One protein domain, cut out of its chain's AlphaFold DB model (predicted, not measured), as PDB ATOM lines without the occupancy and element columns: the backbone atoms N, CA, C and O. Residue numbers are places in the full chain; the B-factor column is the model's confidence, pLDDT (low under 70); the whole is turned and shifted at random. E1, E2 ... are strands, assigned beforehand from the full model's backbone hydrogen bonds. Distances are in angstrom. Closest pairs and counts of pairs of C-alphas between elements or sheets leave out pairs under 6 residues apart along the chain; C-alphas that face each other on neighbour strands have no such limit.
ATOM      1  N   ILE A   2      97.833  62.627  25.962       96.00
ATOM      2  CA  ILE A   2      96.859  63.329  25.121       96.00
ATOM      3  C   ILE A   2      97.611  63.814  23.881       96.00
ATOM      4  O   ILE A   2      98.737  64.292  24.013       96.00
ATOM      5  N   VAL A   3      97.019  63.674  22.698       96.56
ATOM      6  CA  VAL A   3      97.567  64.217  21.450       96.56
ATOM      7  C   VAL A   3      96.571  65.241  20.932       96.56
ATOM      8  O   VAL A   3      95.389  64.937  20.805       96.56
ATOM      9  N   PHE A   4      97.039  66.461  20.700       94.94
ATOM     10  CA  PHE A   4      96.227  67.532  20.133       94.94
ATOM     11  C   PHE A   4      96.276  67.469  18.605       94.94
ATOM     12  O   PHE A   4      97.253  66.977  18.041       94.94
ATOM     13  N   GLU A   5      95.273  68.035  17.929       94.12
ATOM     14  CA  GLU A   5      95.233  68.139  16.460       94.12
ATOM     15  C   GLU A   5      96.508  68.784  15.884       94.12
ATOM     16  O   GLU A   5      97.021  68.370  14.848       94.12
ATOM     17  N   SER A   6      97.090  69.742  16.613       95.25
ATOM     18  CA  SER A   6      98.351  70.402  16.257       95.25
ATOM     19  C   SER A   6      99.590  69.494  16.306       95.25
ATOM     20  O   SER A   6     100.684  69.936  15.958       95.25
ATOM     21  N   GLY A   7      99.462  68.257  16.789       96.25
ATOM     22  CA  GLY A   7     100.574  67.353  17.074       96.25
ATOM     23  C   GLY A   7     101.255  67.607  18.422       96.25
ATOM     24  O   GLY A   7     102.179  66.877  18.783       96.25
ATOM     25  N   ALA A   8     100.805  68.604  19.195       97.25
ATOM     26  CA  ALA A   8     101.268  68.787  20.566       97.25
ATOM     27  C   ALA A   8     100.915  67.561  21.424       97.25
ATOM     28  O   ALA A   8      99.889  66.905  21.222       97.25
ATOM     29  N   ILE A   9     101.763  67.260  22.406       97.38
ATOM     30  CA  ILE A   9     101.604  66.101  23.287       97.38
ATOM     31  C   ILE A   9     101.425  66.585  24.721       97.38
ATOM     32  O   ILE A   9     102.266  67.303  25.258       97.38
ATOM     33  N   GLY A  10     100.333  66.157  25.349       96.06
ATOM     34  CA  GLY A  10     100.006  66.430  26.741       96.06
ATOM     35  C   GLY A  10     100.242  65.225  27.652       96.06
ATOM     36  O   GLY A  10      99.869  64.088  27.338       96.06
ATOM     37  N   LEU A  11     100.806  65.490  28.830       95.69
ATOM     38  CA  LEU A  11     100.845  64.555  29.951       95.69
ATOM     39  C   LEU A  11      99.931  65.074  31.061       95.69
ATOM     40  O   LEU A  11     100.054  66.219  31.479       95.69
ATOM     41  N   MET A  12      99.050  64.208  31.556       93.50
ATOM     42  CA  MET A  12      98.174  64.510  32.681       93.50
ATOM     43  C   MET A  12      98.447  63.522  33.811       93.50
ATOM     44  O   MET A  12      98.412  62.308  33.605       93.50
ATOM     45  N   LEU A  13      98.692  64.062  35.000       92.88
ATOM     46  CA  LEU A  13      98.722  63.332  36.259       92.88
ATOM     47  C   LEU A  13      97.756  64.036  37.208       92.88
ATOM     48  O   LEU A  13      97.945  65.207  37.520       92.88
ATOM     49  N   ALA A  14      96.746  63.312  37.678       91.62
ATOM     50  CA  ALA A  14      95.798  63.809  38.664       91.62
ATOM     51  C   ALA A  14      95.666  62.780  39.787       91.62
ATOM     52  O   ALA A  14      95.455  61.594  39.532       91.62
ATOM     53  N   SER A  15      95.814  63.225  41.033       91.06
ATOM     54  CA  SER A  15      95.638  62.382  42.212       91.06
ATOM     55  C   SER A  15      95.148  63.217  43.383       91.06
ATOM     56  O   SER A  15      95.759  64.224  43.727       91.06
ATOM     57  N   THR A  16      94.077  62.761  44.025       91.12
ATOM     58  CA  THR A  16      93.591  63.297  45.303       91.12
ATOM     59  C   THR A  16      94.189  62.561  46.507       91.12
ATOM     60  O   THR A  16      93.927  62.932  47.646       91.12
ATOM     61  N   ALA A  17      94.986  61.513  46.270       93.88
ATOM     62  CA  ALA A  17      95.529  60.628  47.302       93.88
ATOM     63  C   ALA A  17      97.043  60.805  47.534       93.88
ATOM     64  O   ALA A  17      97.624  60.126  48.380       93.88
ATOM     65  N   ALA A  18      97.709  61.679  46.774       91.94
ATOM     66  CA  ALA A  18      99.147  61.893  46.893       91.94
ATOM     67  C   ALA A  18      99.490  62.786  48.102       91.94
ATOM     68  O   ALA A  18      99.079  63.940  48.167       91.94
ATOM     69  N   TYR A  19     100.304  62.276  49.030       92.06
ATOM     70  CA  TYR A  19     100.862  63.032  50.161       92.06
ATOM     71  C   TYR A  19     102.251  63.600  49.801       92.06
ATOM     72  O   TYR A  19     103.026  62.889  49.154       92.06
ATOM     73  N   PRO A  20     102.626  64.831  50.211       91.56
ATOM     74  CA  PRO A  20     101.931  65.755  51.122       91.56
ATOM     75  C   PRO A  20     100.915  66.715  50.466       91.56
ATOM     76  O   PRO A  20     100.667  67.788  51.004       91.56
ATOM     77  N   GLY A  21     100.313  66.359  49.328       88.06
ATOM     78  CA  GLY A  21      99.605  67.319  48.481       88.06
ATOM     79  C   GLY A  21     100.599  68.228  47.757       88.06
ATOM     80  O   GLY A  21     101.684  68.529  48.258       88.06
ATOM     81  N   ARG A  22     100.286  68.610  46.523       88.12
ATOM     82  CA  ARG A  22     101.108  69.533  45.735       88.12
ATOM     83  C   ARG A  22     100.203  70.504  44.977       88.12
ATOM     84  O   ARG A  22      99.079  70.103  44.674       88.12
ATOM     85  N   PRO A  23     100.706  71.709  44.658       88.31
ATOM     86  CA  PRO A  23     100.042  72.645  43.758       88.31
ATOM     87  C   PRO A  23      99.580  71.988  42.461       88.31
ATOM     88  O   PRO A  23     100.208  71.035  41.972       88.31
ATOM     89  N   VAL A  24      98.525  72.537  41.869       93.44
ATOM     90  CA  VAL A  24      98.187  72.246  40.479       93.44
ATOM     91  C   VAL A  24      99.277  72.862  39.613       93.44
ATOM     92  O   VAL A  24      99.433  74.078  39.563       93.44
ATOM     93  N   ARG A  25     100.045  72.013  38.926       96.31
ATOM     94  CA  ARG A  25     101.098  72.464  38.018       96.31
ATOM     95  C   ARG A  25     100.678  72.322  36.565       96.31
ATOM     96  O   ARG A  25     100.409  71.210  36.108       96.31
ATOM     97  N   LEU A  26     100.731  73.427  35.827       97.06
ATOM     98  CA  LEU A  26     100.655  73.439  34.367       97.06
ATOM     99  C   LEU A  26     102.010  73.844  33.798       97.06
ATOM    100  O   LEU A  26     102.533  74.911  34.107       97.06
ATOM    101  N   THR A  27     102.551  73.007  32.921       97.81
ATOM    102  CA  THR A  27     103.803  73.288  32.224       97.81
ATOM    103  C   THR A  27     103.560  73.305  30.725       97.81
ATOM    104  O   THR A  27     103.048  72.333  30.169       97.81
ATOM    105  N   ILE A  28     103.970  74.387  30.069       97.31
ATOM    106  CA  ILE A  28     103.900  74.547  28.618       97.31
ATOM    107  C   ILE A  28     105.317  74.746  28.094       97.31
ATOM    108  O   ILE A  28     106.023  75.659  28.523       97.31
ATOM    109  N   HIS A  29     105.712  73.901  27.146       97.62
ATOM    110  CA  HIS A  29     106.979  74.003  26.433       97.62
ATOM    111  C   HIS A  29     106.706  74.211  24.947       97.62
ATOM    112  O   HIS A  29     105.954  73.450  24.341       97.62
ATOM    113  N   GLY A  30     107.340  75.228  24.376       96.69
ATOM    114  CA  GLY A  30     107.375  75.479  22.943       96.69
ATOM    115  C   GLY A  30     108.813  75.628  22.459       96.69
ATOM    116  O   GLY A  30     109.761  75.642  23.244       96.69
ATOM    117  N   ASP A  31     108.977  75.775  21.153       96.94
ATOM    118  CA  ASP A  31     110.268  76.051  20.520       96.94
ATOM    119  C   ASP A  31     110.798  77.462  20.843       96.94
ATOM    120  O   ASP A  31     112.008  77.676  20.842       96.94
ATOM    121  N   GLN A  32     109.906  78.407  21.165       97.00
ATOM    122  CA  GLN A  32     110.244  79.801  21.490       97.00
ATOM    123  C   GLN A  32     110.120  80.160  22.976       97.00
ATOM    124  O   GLN A  32     110.247  81.334  23.332       97.00
ATOM    125  N   GLY A  33     109.858  79.197  23.862       97.12
ATOM    126  CA  GLY A  33     109.714  79.515  25.279       97.12
ATOM    127  C   GLY A  33     109.166  78.404  26.158       97.12
ATOM    128  O   GLY A  33     108.873  77.290  25.725       97.12
ATOM    129  N   THR A  34     109.049  78.711  27.443       98.12
ATOM    130  CA  THR A  34     108.497  77.819  28.459       98.12
ATOM    131  C   THR A  34     107.799  78.632  29.538       98.12
ATOM    132  O   THR A  34     108.317  79.659  29.973       98.12
ATOM    133  N   ALA A  35     106.654  78.136  30.000       97.69
ATOM    134  CA  ALA A  35     105.927  78.671  31.141       97.69
ATOM    135  C   ALA A  35     105.574  77.541  32.116       97.69
ATOM    136  O   ALA A  35     105.178  76.451  31.693       97.69
ATOM    137  N   ILE A  36     105.722  77.801  33.414       97.75
ATOM    138  CA  ILE A  36     105.286  76.909  34.491       97.75
ATOM    139  C   ILE A  36     104.406  77.715  35.431       97.75
ATOM    140  O   ILE A  36     104.844  78.735  35.965       97.75
ATOM    141  N   LEU A  37     103.190  77.229  35.630       95.44
ATOM    142  CA  LEU A  37     102.233  77.743  36.593       95.44
ATOM    143  C   LEU A  37     102.152  76.765  37.769       95.44
ATOM    144  O   LEU A  37     101.992  75.566  37.533       95.44
ATOM    145  N   ASP A  38     102.274  77.274  38.992       94.81
ATOM    146  CA  ASP A  38     101.953  76.573  40.238       94.81
ATOM    147  C   ASP A  38     100.768  77.289  40.883       94.81
ATOM    148  O   ASP A  38     100.907  78.440  41.301       94.81
ATOM    149  N   ASP A  39      99.620  76.615  40.931       90.06
ATOM    150  CA  ASP A  39      98.330  77.211  41.289       90.06
ATOM    151  C   ASP A  39      98.075  78.479  40.443       90.06
ATOM    152  O   ASP A  39      98.056  78.393  39.213       90.06
ATOM    153  N   GLU A  40      97.919  79.655  41.046       86.00
ATOM    154  CA  GLU A  40      97.734  80.932  40.342       86.00
ATOM    155  C   GLU A  40      99.059  81.662  40.036       86.00
ATOM    156  O   GLU A  40      99.071  82.714  39.392       86.00
ATOM    157  N   THR A  41     100.202  81.115  40.464       89.25
ATOM    158  CA  THR A  41     101.512  81.773  40.365       89.25
ATOM    159  C   THR A  41     102.295  81.329  39.134       89.25
ATOM    160  O   THR A  41     102.565  80.144  38.933       89.25
ATOM    161  N   LEU A  42     102.774  82.294  38.340       94.06
ATOM    162  CA  LEU A  42     103.734  82.050  37.259       94.06
ATOM    163  C   LEU A  42     105.128  81.760  37.837       94.06
ATOM    164  O   LEU A  42     105.975  82.641  37.957       94.06
ATOM    165  N   ALA A  43     105.353  80.501  38.211       95.56
ATOM    166  CA  ALA A  43     106.571  80.025  38.859       95.56
ATOM    167  C   ALA A  43     107.815  80.102  37.958       95.56
ATOM    168  O   ALA A  43     108.937  80.240  38.449       95.56
ATOM    169  N   TYR A  44     107.640  79.996  36.638       96.75
ATOM    170  CA  TYR A  44     108.727  80.154  35.674       96.75
ATOM    171  C   TYR A  44     108.211  80.678  34.339       96.75
ATOM    172  O   TYR A  44     107.183  80.219  33.839       96.75
ATOM    173  N   PHE A  45     108.974  81.580  33.724       97.62
ATOM    174  CA  PHE A  45     108.718  82.048  32.372       97.62
ATOM    175  C   PHE A  45     110.021  82.372  31.643       97.62
ATOM    176  O   PHE A  45     110.879  83.084  32.164       97.62
ATOM    177  N   ALA A  46     110.134  81.887  30.411       97.62
ATOM    178  CA  ALA A  46     111.168  82.281  29.468       97.62
ATOM    179  C   ALA A  46     110.573  82.358  28.061       97.62
ATOM    180  O   ALA A  46     109.846  81.456  27.643       97.62
ATOM    181  N   SER A  47     110.912  83.412  27.322       97.19
ATOM    182  CA  SER A  47     110.498  83.606  25.933       97.19
ATOM    183  C   SER A  47     111.649  84.177  25.114       97.19
ATOM    184  O   SER A  47     112.421  85.003  25.600       97.19
ATOM    185  N   ALA A  48     111.744  83.766  23.851       96.50
ATOM    186  CA  ALA A  48     112.681  84.333  22.885       96.50
ATOM    187  C   ALA A  48     112.331  85.779  22.477       96.50
ATOM    188  O   ALA A  48     113.178  86.482  21.930       96.50
ATOM    189  N   SER A  49     111.094  86.227  22.725       92.56
ATOM    190  CA  SER A  49     110.554  87.500  22.218       92.56
ATOM    191  C   SER A  49     110.055  88.468  23.300       92.56
ATOM    192  O   SER A  49     109.465  89.494  22.967       92.56
ATOM    193  N   GLY A  50     110.307  88.203  24.587       90.81
ATOM    194  CA  GLY A  50     109.888  89.117  25.651       90.81
ATOM    195  C   GLY A  50     110.082  88.597  27.073       90.81
ATOM    196  O   GLY A  50     110.564  87.488  27.295       90.81
ATOM    197  N   GLY A  51     109.705  89.439  28.038       91.88
ATOM    198  CA  GLY A  51     109.670  89.101  29.461       91.88
ATOM    199  C   GLY A  51     108.361  88.430  29.876       91.88
ATOM    200  O   GLY A  51     107.452  88.255  29.063       91.88
ATOM    201  N   ALA A  52     108.280  88.055  31.153       92.19
ATOM    202  CA  ALA A  52     107.053  87.526  31.737       92.19
ATOM    203  C   ALA A  52     105.903  88.542  31.615       92.19
ATOM    204  O   ALA A  52     106.151  89.742  31.758       92.19
ATOM    205  N   PRO A  53     104.668  88.082  31.347       89.81
ATOM    206  CA  PRO A  53     103.503  88.953  31.387       89.81
ATOM    207  C   PRO A  53     103.229  89.416  32.820       89.81
ATOM    208  O   PRO A  53     103.554  88.716  33.783       89.81
ATOM    209  N   ASP A  54     102.575  90.567  32.952       89.25
ATOM    210  CA  ASP A  54     102.032  90.991  34.238       89.25
ATOM    211  C   ASP A  54     100.929  90.026  34.685       89.25
ATOM    212  O   ASP A  54     100.113  89.560  33.881       89.25
ATOM    213  N   ALA A  55     100.894  89.733  35.986       83.25
ATOM    214  CA  ALA A  55      99.825  88.931  36.558       83.25
ATOM    215  C   ALA A  55      98.484  89.680  36.426       83.25
ATOM    216  O   ALA A  55      98.416  90.883  36.711       83.25
ATOM    217  N   PRO A  56      97.400  89.001  36.011       82.44
ATOM    218  CA  PRO A  56      96.096  89.635  35.919       82.44
ATOM    219  C   PRO A  56      95.637  90.081  37.311       82.44
ATOM    220  O   PRO A  56      95.644  89.304  38.260       82.44
TER     221      PRO A  56
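This is residues 2 to 56 of the 119 residues of the protein "Gfo/Idh/MocA family oxidoreductase" of Kribbellaceae bacterium (UniProt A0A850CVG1). There is little regular structure: one small sheet of three strands, E1, E2 and E3, forms a meander, each strand the antiparallel neighbour of the one before. Residues 2 to 24, with no named element, make a long loop whose residues 15 to 21 stick out free and whose residues 2 to 3 fold back to pair antiparallel with 9 to 10. The printed part has 55 residues, all strand by class though under half lie in named strands, and is loose, with a radius of gyration of the C-alphas of 13.6 A and spans of 40 by 29 by 16 A.

The inner strand E2, residues 33 to 38, forms a hairpin with E1, residues 25 to 30, at 176 degrees; N 28 and O 35 are 2.9 A apart. E2 and E3, residues 41 to 47, form another at 177 degrees; N 36 and O 44 are 2.9 A apart.

E1 begins at C-alpha 25 (101.098, 72.464, 38.018) and measures 16.6 A. E2 and E3 each measure 17.1 A; E3 ends at C-alpha 47 (110.498, 83.606, 25.933).

The C-alphas of Ala 17 and Ser 49, the two farthest apart, are 39.7 A apart. The printed part has no cut, both links are tight, and no printed residue is under 70 in pLDDT.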